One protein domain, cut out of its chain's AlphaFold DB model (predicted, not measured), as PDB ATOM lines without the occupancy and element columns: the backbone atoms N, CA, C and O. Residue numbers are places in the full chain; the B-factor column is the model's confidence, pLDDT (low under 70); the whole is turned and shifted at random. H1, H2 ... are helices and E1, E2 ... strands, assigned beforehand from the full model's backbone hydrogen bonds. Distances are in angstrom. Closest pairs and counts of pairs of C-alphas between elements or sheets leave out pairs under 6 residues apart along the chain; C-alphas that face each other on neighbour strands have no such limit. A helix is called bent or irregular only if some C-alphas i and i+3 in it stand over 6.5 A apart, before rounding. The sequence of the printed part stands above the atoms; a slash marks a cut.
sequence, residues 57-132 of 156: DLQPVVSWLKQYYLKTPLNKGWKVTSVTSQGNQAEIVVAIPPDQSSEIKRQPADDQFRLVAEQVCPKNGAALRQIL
ATOM      1  N   ASP A  57     -34.790 -50.563 -20.487       73.56
ATOM      2  CA  ASP A  57     -36.005 -49.968 -19.927       73.56
ATOM      3  C   ASP A  57     -36.634 -48.883 -20.813       73.56
ATOM      4  O   ASP A  57     -37.810 -48.567 -20.647       73.56
ATOM      5  N   LEU A  58     -35.903 -48.359 -21.803       74.25
ATOM      6  CA  LEU A  58     -36.445 -47.438 -22.809       74.25
ATOM      7  C   LEU A  58     -36.958 -48.156 -24.068       74.25
ATOM      8  O   LEU A  58     -37.562 -47.521 -24.932       74.25
ATOM      9  N   GLN A  59     -36.775 -49.477 -24.190       81.69
ATOM     10  CA  GLN A  59     -37.263 -50.242 -25.348       81.69
ATOM     11  C   GLN A  59     -38.787 -50.184 -25.551       81.69
ATOM     12  O   GLN A  59     -39.208 -50.099 -26.711       81.69
ATOM     13  N   PRO A  60     -39.638 -50.167 -24.502       82.19
ATOM     14  CA  PRO A  60     -41.079 -49.969 -24.673       82.19
ATOM     15  C   PRO A  60     -41.409 -48.616 -25.312       82.19
ATOM     16  O   PRO A  60     -42.219 -48.542 -26.235       82.19
ATOM     17  N   VAL A  61     -40.714 -47.558 -24.883       80.88
ATOM     18  CA  VAL A  61     -40.856 -46.196 -25.416       80.88
ATOM     19  C   VAL A  61     -40.415 -46.136 -26.878       80.88
ATOM     20  O   VAL A  61     -41.158 -45.651 -27.730       80.88
ATOM     21  N   VAL A  62     -39.239 -46.683 -27.196       83.06
ATOM     22  CA  VAL A  62     -38.717 -46.763 -28.572       83.06
ATOM     23  C   VAL A  62     -39.676 -47.535 -29.481       83.06
ATOM     24  O   VAL A  62     -39.966 -47.096 -30.594       83.06
ATOM     25  N   SER A  63     -40.201 -48.670 -29.014       87.12
ATOM     26  CA  SER A  63     -41.147 -49.494 -29.775       87.12
ATOM     27  C   SER A  63     -42.455 -48.754 -30.041       87.12
ATOM     28  O   SER A  63     -42.960 -48.774 -31.165       87.12
ATOM     29  N   TRP A  64     -42.976 -48.051 -29.035       86.56
ATOM     30  CA  TRP A  64     -44.169 -47.224 -29.180       86.56
ATOM     31  C   TRP A  64     -43.954 -46.088 -30.184       86.56
ATOM     32  O   TRP A  64     -44.765 -45.921 -31.092       86.56
ATOM     33  N   LEU A  65     -42.836 -45.358 -30.090       84.94
ATOM     34  CA  LEU A  65     -42.496 -44.265 -31.007       84.94
ATOM     35  C   LEU A  65     -42.378 -44.757 -32.456       84.94
ATOM     36  O   LEU A  65     -42.920 -44.128 -33.364       84.94
ATOM     37  N   LYS A  66     -41.752 -45.919 -32.683       87.56
ATOM     38  CA  LYS A  66     -41.713 -46.553 -34.013       87.56
ATOM     39  C   LYS A  66     -43.119 -46.812 -34.551       87.56
ATOM     40  O   LYS A  66     -43.408 -46.460 -35.690       87.56
ATOM     41  N   GLN A  67     -44.010 -47.387 -33.743       89.25
ATOM     42  CA  GLN A  67     -45.396 -47.630 -34.160       89.25
ATOM     43  C   GLN A  67     -46.184 -46.335 -34.384       89.25
ATOM     44  O   GLN A  67     -46.999 -46.275 -35.306       89.25
ATOM     45  N   TYR A  68     -45.942 -45.309 -33.568       87.12
ATOM     46  CA  TYR A  68     -46.569 -43.999 -33.699       87.12
ATOM     47  C   TYR A  68     -46.237 -43.375 -35.057       87.12
ATOM     48  O   TYR A  68     -47.149 -43.092 -35.829       87.12
ATOM     49  N   TYR A  69     -44.954 -43.255 -35.410       86.44
ATOM     50  CA  TYR A  69     -44.548 -42.630 -36.676       86.44
ATOM     51  C   TYR A  69     -44.831 -43.481 -37.920       86.44
ATOM     52  O   TYR A  69     -44.885 -42.939 -39.022       86.44
ATOM     53  N   LEU A  70     -45.071 -44.789 -37.767       88.44
ATOM     54  CA  LEU A  70     -45.608 -45.624 -38.849       88.44
ATOM     55  C   LEU A  70     -47.071 -45.288 -39.170       88.44
ATOM     56  O   LEU A  70     -47.475 -45.356 -40.329       88.44
ATOM     57  N   LYS A  71     -47.873 -44.946 -38.155       88.50
ATOM     58  CA  LYS A  71     -49.309 -44.643 -38.302       88.50
ATOM     59  C   LYS A  71     -49.589 -43.155 -38.496       88.50
ATOM     60  O   LYS A  71     -50.622 -42.785 -39.042       88.50
ATOM     61  N   THR A  72     -48.692 -42.303 -38.019       84.56
ATOM     62  CA  THR A  72     -48.811 -40.847 -38.044       84.56
ATOM     63  C   THR A  72     -47.579 -40.280 -38.742       84.56
ATOM     64  O   THR A  72     -46.620 -39.886 -38.074       84.56
ATOM     65  N   PRO A  73     -47.559 -40.287 -40.088       82.00
ATOM     66  CA  PRO A  73     -46.457 -39.709 -40.837       82.00
ATOM     67  C   PRO A  73     -46.347 -38.211 -40.545       82.00
ATOM     68  O   PRO A  73     -47.346 -37.523 -40.322       82.00
ATOM     69  N   LEU A  74     -45.115 -37.713 -40.553       84.12
ATOM     70  CA  LEU A  74     -44.846 -36.290 -40.383       84.12
ATOM     71  C   LEU A  74     -45.348 -35.512 -41.608       84.12
ATOM     72  O   LEU A  74     -45.360 -36.023 -42.733       84.12
ATOM     73  N   ASN A  75     -45.753 -34.260 -41.404       81.62
ATOM     74  CA  ASN A  75     -46.223 -33.416 -42.500       81.62
ATOM     75  C   ASN A  75     -45.056 -32.909 -43.364       81.62
ATOM     76  O   ASN A  75     -43.880 -33.096 -43.053       81.62
ATOM     77  N   LYS A  76     -45.399 -32.228 -44.466       81.31
ATOM     78  CA  LYS A  76     -44.453 -31.478 -45.313       81.31
ATOM     79  C   LYS A  76     -43.313 -32.325 -45.905       81.31
ATOM     80  O   LYS A  76     -42.267 -31.792 -46.258       81.31
ATOM     81  N   GLY A  77     -43.504 -33.640 -46.030       82.88
ATOM     82  CA  GLY A  77     -42.521 -34.554 -46.625       82.88
ATOM     83  C   GLY A  77     -41.376 -34.967 -45.697       82.88
ATOM     84  O   GLY A  77     -40.400 -35.551 -46.167       82.88
ATOM     85  N   TRP A  78     -41.480 -34.685 -44.398       85.38
ATOM     86  CA  TRP A  78     -40.479 -35.082 -43.412       85.38
ATOM     87  C   TRP A  78     -40.614 -36.568 -43.097       85.38
ATOM     88  O   TRP A  78     -41.707 -37.135 -43.159       85.38
ATOM     89  N   LYS A  79     -39.505 -37.224 -42.758       83.44
ATOM     90  CA  LYS A  79     -39.506 -38.667 -42.493       83.44
ATOM     91  C   LYS A  79     -38.665 -38.999 -41.282       83.44
ATOM     92  O   LYS A  79     -37.499 -38.633 -41.233       83.44
ATOM     93  N   VAL A  80     -39.224 -39.753 -40.345       82.69
ATOM     94  CA  VAL A  80     -38.418 -40.378 -39.294       82.69
ATOM     95  C   VAL A  80     -37.566 -41.474 -39.932       82.69
ATOM     96  O   VAL A  80     -38.096 -42.380 -40.571       82.69
ATOM     97  N   THR A  81     -36.248 -41.373 -39.791       80.81
ATOM     98  CA  THR A  81     -35.278 -42.331 -40.344       80.81
ATOM     99  C   THR A  81     -34.764 -43.307 -39.296       80.81
ATOM    100  O   THR A  81     -34.411 -44.433 -39.636       80.81
ATOM    101  N   SER A  82     -34.745 -42.905 -38.024       80.50
ATOM    102  CA  SER A  82     -34.335 -43.760 -36.912       80.50
ATOM    103  C   SER A  82     -35.077 -43.391 -35.635       80.50
ATOM    104  O   SER A  82     -35.383 -42.225 -35.400       80.50
ATOM    105  N   VAL A  83     -35.329 -44.402 -34.804       82.56
ATOM    106  CA  VAL A  83     -35.749 -44.251 -33.409       82.56
ATOM    107  C   VAL A  83     -34.939 -45.247 -32.583       82.56
ATOM    108  O   VAL A  83     -35.058 -46.464 -32.782       82.56
ATOM    109  N   THR A  84     -34.120 -44.744 -31.670       79.88
ATOM    110  CA  THR A  84     -33.172 -45.525 -30.862       79.88
ATOM    111  C   THR A  84     -33.164 -45.033 -29.420       79.88
ATOM    112  O   THR A  84     -33.633 -43.939 -29.137       79.88
ATOM    113  N   SER A  85     -32.661 -45.831 -28.479       77.25
ATOM    114  CA  SER A  85     -32.314 -45.324 -27.149       77.25
ATOM    115  C   SER A  85     -30.828 -44.981 -27.101       77.25
ATOM    116  O   SER A  85     -29.998 -45.698 -27.660       77.25
ATOM    117  N   GLN A  86     -30.494 -43.882 -26.435       71.00
ATOM    118  CA  GLN A  86     -29.125 -43.437 -26.203       71.00
ATOM    119  C   GLN A  86     -29.064 -42.922 -24.768       71.00
ATOM    120  O   GLN A  86     -29.820 -42.028 -24.420       71.00
ATOM    121  N   GLY A  87     -28.230 -43.493 -23.899       70.31
ATOM    122  CA  GLY A  87     -28.202 -43.067 -22.493       70.31
ATOM    123  C   GLY A  87     -29.575 -43.159 -21.811       70.31
ATOM    124  O   GLY A  87     -30.203 -44.216 -21.819       70.31
ATOM    125  N   ASN A  88     -30.047 -42.042 -21.244       69.31
ATOM    126  CA  ASN A  88     -31.342 -41.930 -20.551       69.31
ATOM    127  C   ASN A  88     -32.478 -41.363 -21.429       69.31
ATOM    128  O   ASN A  88     -33.499 -40.928 -20.902       69.31
ATOM    129  N   GLN A  89     -32.314 -41.359 -22.752       69.69
ATOM    130  CA  GLN A  89     -33.242 -40.731 -23.696       69.69
ATOM    131  C   GLN A  89     -33.568 -41.652 -24.878       69.69
ATOM    132  O   GLN A  89     -32.800 -42.548 -25.239       69.69
ATOM    133  N   ALA A  90     -34.728 -41.415 -25.491       73.88
ATOM    134  CA  ALA A  90     -35.076 -41.970 -26.792       73.88
ATOM    135  C   ALA A  90     -34.774 -40.924 -27.870       73.88
ATOM    136  O   ALA A  90     -35.388 -39.867 -27.884       73.88
ATOM    137  N   GLU A  91     -33.839 -41.227 -28.760       75.94
ATOM    138  CA  GLU A  91     -33.425 -40.388 -29.879       75.94
ATOM    139  C   GLU A  91     -34.289 -40.684 -31.112       75.94
ATOM    140  O   GLU A  91     -34.555 -41.844 -31.440       75.94
ATOM    141  N   ILE A  92     -34.712 -39.633 -31.816       76.75
ATOM    142  CA  ILE A  92     -35.467 -39.731 -33.067       76.75
ATOM    143  C   ILE A  92     -34.732 -38.914 -34.117       76.75
ATOM    144  O   ILE A  92     -34.571 -37.710 -33.964       76.75
ATOM    145  N   VAL A  93     -34.336 -39.557 -35.210       77.75
ATOM    146  CA  VAL A  93     -33.677 -38.889 -36.334       77.75
ATOM    147  C   VAL A  93     -34.705 -38.629 -37.423       77.75
ATOM    148  O   VAL A  93     -35.452 -39.531 -37.809       77.75
ATOM    149  N   VAL A  94     -34.738 -37.399 -37.932       78.88
ATOM    150  CA  VAL A  94     -35.703 -36.959 -38.942       78.88
ATOM    151  C   VAL A  94     -34.973 -36.428 -40.170       78.88
ATOM    152  O   VAL A  94     -34.090 -35.584 -40.068       78.88
ATOM    153  N   ALA A  95     -35.351 -36.920 -41.344       78.75
ATOM    154  CA  ALA A  95     -34.964 -36.359 -42.626       78.75
ATOM    155  C   ALA A  95     -35.920 -35.222 -42.999       78.75
ATOM    156  O   ALA A  95     -37.131 -35.431 -43.130       78.75
ATOM    157  N   ILE A  96     -35.350 -34.035 -43.194       81.25
ATOM    158  CA  ILE A  96     -36.054 -32.813 -43.583       81.25
ATOM    159  C   ILE A  96     -35.707 -32.503 -45.046       81.25
ATOM    160  O   ILE A  96     -34.522 -32.548 -45.396       81.25
ATOM    161  N   PRO A  97     -36.694 -32.187 -45.907       83.19
ATOM    162  CA  PRO A  97     -36.439 -31.778 -47.285       83.19
ATOM    163  C   PRO A  97     -35.422 -30.622 -47.378       83.19
ATOM    164  O   PRO A  97     -35.487 -29.699 -46.560       83.19
ATOM    165  N   PRO A  98     -34.458 -30.649 -48.323       78.19
ATOM    166  CA  PRO A  98     -33.365 -29.675 -48.370       78.19
ATOM    167  C   PRO A  98     -33.812 -28.209 -48.444       78.19
ATOM    168  O   PRO A  98     -33.211 -27.356 -47.785       78.19
ATOM    169  N   ASP A  99     -34.878 -27.935 -49.195       82.94
ATOM    170  CA  ASP A  99     -35.540 -26.636 -49.329       82.94
ATOM    171  C   ASP A  99     -36.008 -26.106 -47.966       82.94
ATOM    172  O   ASP A  99     -35.603 -25.020 -47.549       82.94
ATOM    173  N   GLN A 100     -36.732 -26.927 -47.206       84.00
ATOM    174  CA  GLN A 100     -37.219 -26.572 -45.870       84.00
ATOM    175  C   GLN A 100     -36.092 -26.528 -44.834       84.00
ATOM    176  O   GLN A 100     -36.071 -25.657 -43.971       84.00
ATOM    177  N   SER A 101     -35.112 -27.432 -44.929       80.38
ATOM    178  CA  SER A 101     -33.962 -27.455 -44.016       80.38
ATOM    179  C   SER A 101     -33.149 -26.160 -44.105       80.38
ATOM    180  O   SER A 101     -32.635 -25.673 -43.100       80.38
ATOM    181  N   SER A 102     -33.049 -25.592 -45.311       80.81
ATOM    182  CA  SER A 102     -32.326 -24.350 -45.569       80.81
ATOM    183  C   SER A 102     -33.072 -23.143 -45.012       80.81
ATOM    184  O   SER A 102     -32.439 -22.224 -44.500       80.81
ATOM    185  N   GLU A 103     -34.403 -23.149 -45.087       85.12
ATOM    186  CA  GLU A 103     -35.254 -22.114 -44.501       85.12
ATOM    187  C   GLU A 103     -35.209 -22.149 -42.970       85.12
ATOM    188  O   GLU A 103     -34.983 -21.118 -42.342       85.12
ATOM    189  N   ILE A 104     -35.324 -23.339 -42.374       82.38
ATOM    190  CA  ILE A 104     -35.261 -23.529 -40.920       82.38
ATOM    191  C   ILE A 104     -33.918 -23.039 -40.383       82.38
ATOM    192  O   ILE A 104     -33.896 -22.220 -39.476       82.38
ATOM    193  N   LYS A 105     -32.792 -23.432 -40.991       78.94
ATOM    194  CA  LYS A 105     -31.444 -23.018 -40.548       78.94
ATOM    195  C   LYS A 105     -31.207 -21.506 -40.525       78.94
ATOM    196  O   LYS A 105     -30.255 -21.066 -39.888       78.94
ATOM    197  N   ARG A 106     -32.013 -20.718 -41.243       86.06
ATOM    198  CA  ARG A 106     -31.928 -19.248 -41.243       86.06
ATOM    199  C   ARG A 106     -32.680 -18.609 -40.076       86.06
ATOM    200  O   ARG A 106     -32.475 -17.426 -39.822       86.06
ATOM    201  N   GLN A 107     -33.544 -19.360 -39.397       82.62
ATOM    202  CA  GLN A 107     -34.295 -18.887 -38.239       82.62
ATOM    203  C   GLN A 107     -33.401 -18.840 -36.986       82.62
ATOM    204  O   GLN A 107     -32.394 -19.552 -36.920       82.62
ATOM    205  N   PRO A 108     -33.759 -18.049 -35.963       85.44
ATOM    206  CA  PRO A 108     -33.152 -18.141 -34.636       85.44
ATOM    207  C   PRO A 108     -33.236 -19.559 -34.053       85.44
ATOM    208  O   PRO A 108     -34.141 -20.320 -34.390       85.44
ATOM    209  N   ALA A 109     -32.313 -19.919 -33.156       78.06
ATOM    210  CA  ALA A 109     -32.235 -21.272 -32.590       78.06
ATOM    211  C   ALA A 109     -33.547 -21.722 -31.914       78.06
ATOM    212  O   ALA A 109     -33.996 -22.846 -32.137       78.06
ATOM    213  N   ASP A 110     -34.201 -20.831 -31.166       77.94
ATOM    214  CA  ASP A 110     -35.476 -21.125 -30.499       77.94
ATOM    215  C   ASP A 110     -36.605 -21.403 -31.504       77.94
ATOM    216  O   ASP A 110     -37.420 -22.308 -31.312       77.94
ATOM    217  N   ASP A 111     -36.630 -20.667 -32.618       81.44
ATOM    218  CA  ASP A 111     -37.612 -20.852 -33.687       81.44
ATOM    219  C   ASP A 111     -37.352 -22.125 -34.487       81.44
ATOM    220  O   ASP A 111     -38.295 -22.851 -34.806       81.44
ATOM    221  N   GLN A 112     -36.081 -22.432 -34.767       79.06
ATOM    222  CA  GLN A 112     -35.685 -23.716 -35.348       79.06
ATOM    223  C   GLN A 112     -36.222 -24.861 -34.505       79.06
ATOM    224  O   GLN A 112     -36.853 -25.782 -35.026       79.06
ATOM    225  N   PHE A 113     -35.995 -24.769 -33.198       75.31
ATOM    226  CA  PHE A 113     -36.442 -25.774 -32.270       75.31
ATOM    227  C   PHE A 113     -37.969 -25.913 -32.283       75.31
ATOM    228  O   PHE A 113     -38.485 -27.005 -32.533       75.31
ATOM    229  N   ARG A 114     -38.691 -24.811 -32.065       79.25
ATOM    230  CA  ARG A 114     -40.157 -24.798 -32.013       79.25
ATOM    231  C   ARG A 114     -40.772 -25.392 -33.278       79.25
ATOM    232  O   ARG A 114     -41.611 -26.286 -33.185       79.25
ATOM    233  N   LEU A 115     -40.319 -24.941 -34.450       83.06
ATOM    234  CA  LEU A 115     -40.832 -25.402 -35.740       83.06
ATOM    235  C   LEU A 115     -40.671 -26.903 -35.908       83.06
ATOM    236  O   LEU A 115     -41.576 -27.564 -36.420       83.06
ATOM    237  N   VAL A 116     -39.529 -27.452 -35.494       79.31
ATOM    238  CA  VAL A 116     -39.360 -28.888 -35.603       79.31
ATOM    239  C   VAL A 116     -40.171 -29.633 -34.538       79.31
ATOM    240  O   VAL A 116     -40.818 -30.633 -34.856       79.31
ATOM    241  N   ALA A 117     -40.171 -29.174 -33.290       77.88
ATOM    242  CA  ALA A 117     -40.913 -29.820 -32.213       77.88
ATOM    243  C   ALA A 117     -42.406 -29.946 -32.539       77.88
ATOM    244  O   ALA A 117     -42.984 -31.012 -32.344       77.88
ATOM    245  N   GLU A 118     -43.012 -28.915 -33.134       81.56
ATOM    246  CA  GLU A 118     -44.405 -28.941 -33.596       81.56
ATOM    247  C   GLU A 118     -44.689 -30.030 -34.639       81.56
ATOM    248  O   GLU A 118     -45.811 -30.540 -34.719       81.56
ATOM    249  N   GLN A 119     -43.694 -30.380 -35.458       80.31
ATOM    250  CA  GLN A 119     -43.829 -31.436 -36.457       80.31
ATOM    251  C   GLN A 119     -43.570 -32.818 -35.865       80.31
ATOM    252  O   GLN A 119     -44.264 -33.763 -36.228       80.31
ATOM    253  N   VAL A 120     -42.568 -32.948 -34.990       80.75
ATOM    254  CA  VAL A 120     -42.036 -34.251 -34.573       80.75
ATOM    255  C   VAL A 120     -42.614 -34.715 -33.238       80.75
ATOM    256  O   VAL A 120     -42.886 -35.907 -33.109       80.75
ATOM    257  N   CYS A 121     -42.834 -33.840 -32.250       79.62
ATOM    258  CA  CYS A 121     -43.317 -34.267 -30.932       79.62
ATOM    259  C   CYS A 121     -44.711 -34.928 -31.054       79.62
ATOM    260  O   CYS A 121     -45.634 -34.350 -31.641       79.62
ATOM    261  N   PRO A 122     -44.909 -36.132 -30.483       77.69
ATOM    262  CA  PRO A 122     -46.204 -36.796 -30.506       77.69
ATOM    263  C   PRO A 122     -47.271 -35.970 -29.783       77.69
ATOM    264  O   PRO A 122     -47.143 -35.670 -28.598       77.69
ATOM    265  N   LYS A 123     -48.381 -35.672 -30.466       73.06
ATOM    266  CA  LYS A 123     -49.493 -34.887 -29.891       73.06
ATOM    267  C   LYS A 123     -50.202 -35.582 -28.722       73.06
ATOM    268  O   LYS A 123     -50.927 -34.942 -27.972       73.06
ATOM    269  N   ASN A 124     -50.016 -36.894 -28.580       67.50
ATOM    270  CA  ASN A 124     -50.711 -37.723 -27.598       67.50
ATOM    271  C   ASN A 124     -49.775 -38.151 -26.454       67.50
ATOM    272  O   ASN A 124     -49.563 -39.337 -26.199       67.50
ATOM    273  N   GLY A 125     -49.176 -37.169 -25.776       62.03
ATOM    274  CA  GLY A 125     -48.158 -37.397 -24.743       62.03
ATOM    275  C   GLY A 125     -48.621 -38.191 -23.519       62.03
ATOM    276  O   GLY A 125     -47.792 -38.753 -22.804       62.03
ATOM    277  N   ALA A 126     -49.932 -38.308 -23.291       66.12
ATOM    278  CA  ALA A 126     -50.488 -39.129 -22.218       66.12
ATOM    279  C   ALA A 126     -50.139 -40.621 -22.377       66.12
ATOM    280  O   ALA A 126     -49.811 -41.277 -21.391       66.12
ATOM    281  N   ALA A 127     -50.133 -41.140 -23.610       69.69
ATOM    282  CA  ALA A 127     -49.754 -42.528 -23.885       69.69
ATOM    283  C   ALA A 127     -48.262 -42.780 -23.611       69.69
ATOM    284  O   ALA A 127     -47.896 -43.830 -23.094       69.69
ATOM    285  N   LEU A 128     -47.412 -41.786 -23.893       69.38
ATOM    286  CA  LEU A 128     -45.982 -41.814 -23.576       69.38
ATOM    287  C   LEU A 128     -45.725 -41.828 -22.066       69.38
ATOM    288  O   LEU A 128     -44.895 -42.597 -21.595       69.38
ATOM    289  N   ARG A 129     -46.473 -41.032 -21.291       68.12
ATOM    290  CA  ARG A 129     -46.355 -41.001 -19.822       68.12
ATOM    291  C   ARG A 129     -46.692 -42.343 -19.164       68.12
ATOM    292  O   ARG A 129     -46.107 -42.662 -18.140       68.12
ATOM    293  N   GLN A 130     -47.594 -43.131 -19.749       72.06
ATOM    294  CA  GLN A 130     -47.983 -44.441 -19.205       72.06
ATOM    295  C   GLN A 130     -46.915 -45.525 -19.393       72.06
ATOM    296  O   GLN A 130     -46.885 -46.489 -18.634       72.06
ATOM    297  N   ILE A 131     -46.056 -45.382 -20.403       73.31
ATOM    298  CA  ILE A 131     -45.014 -46.363 -20.746       73.31
ATOM    299  C   ILE A 131     -43.616 -45.928 -20.302       73.31
ATOM    300  O   ILE A 131     -42.667 -46.703 -20.417       73.31
ATOM    301  N   LEU A 132     -43.473 -44.687 -19.829       68.81
ATOM    302  CA  LEU A 132     -42.218 -44.169 -19.309       68.81
ATOM    303  C   LEU A 132     -41.946 -44.739 -17.912       68.81
ATOM    304  O   LEU A 132     -42.803 -44.628 -17.035       68.81
TER     305      LEU A 132
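AT A GLANCE: This is residues 57 to 132 of the 156 residues of an uncharacterized protein of Geobacter sp (UniProt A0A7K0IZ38). A two-stranded hairpin, E1 and E2, has the long helix H1 packed on it, mostly over E1. From the hairpin the chain goes on to H2 and H3, which make a loose corner toward one end of the long axis; H3 then points back toward the middle, and H4 ends up beside the first half of H1, toward the other end. The printed part has 76 residues, with four named helices and two named strands in the order H1 E1 E2 H2 H3 H4; the sheet, in the order E1 - E2, is antiparallel. The class is mixed, helices and strands. The whole is only just compact, close to loose, with a radius of gyration of the C-alphas of 13.3 A, and elongated, spanning 37 by 23 by 21 A.

IN THESE COORDINATES: Find C-alpha 57 at (-36.005, -49.968, -19.927); from there H1 runs through residues 57 to 71, 23.3 A long. It is irregular, but only just: C-alphas 57 and 60 are 6.9 A apart. Next look at E1, residues 79 to 86, 19.9 A, which begins at C-alpha 79 at (-39.506, -38.667, -42.493). E2, residues 89 to 95, measures 19.5 A. Then come H2, residues 98 to 104, 9.8 A, and H3, residues 109 to 120, 16.4 A. H4, residues 125 to 131, is 10.3 A long and ends at C-alpha 131 at (-45.014, -46.363, -20.746).

HOW THE PARTS SIT: Start at H1 and E1, where the closest C-alphas, those of Val 62 and Thr 84, are 6.1 A apart. From H1 to E2 the closest C-alphas are those of Val 62 and Ala 90, 6.3 A. E1 and E2 form a hairpin, antiparallel with 158 degrees between their directions; look for N 81 and O 93 at 2.8 A and N 91 and O 84 at 2.7 A, both within hydrogen-bond range. H2 and H3 are close but not clearly touching, with C-alphas 104 and 112 closest at 5.6 A, and they run opposite ways at a steep tilt of 54 degrees. E2 and H3 are only just apart, at 8.2 A. H1 and H3 are apart. H4 touches H1 at residues 60 to 64 of H1 alone, closest at the C-alphas of Val 61 and Ile 131, 6.3 A; the two run opposite ways at a steep tilt of 40 degrees. H3 and H4 are apart. In H2 every O i to N i+4 pair is within hydrogen-bond range; the counts are 10 of 11 in H1, 7 of 8 in H3 and 2 of 3 in H4.

THE WHOLE: The C-alphas farthest apart, those of Asp 57 and Arg 106, are 37.6 A apart, while the first and last printed C-alphas, 57 and 132, are 8.5 A apart. The printed part has no cut and no long link; the link H1 to E1 is short and the others are tight. The mean pLDDT of the printed part is 79.3, and look for values under 70 at residues 88 to 89, 124 to 129 and 132.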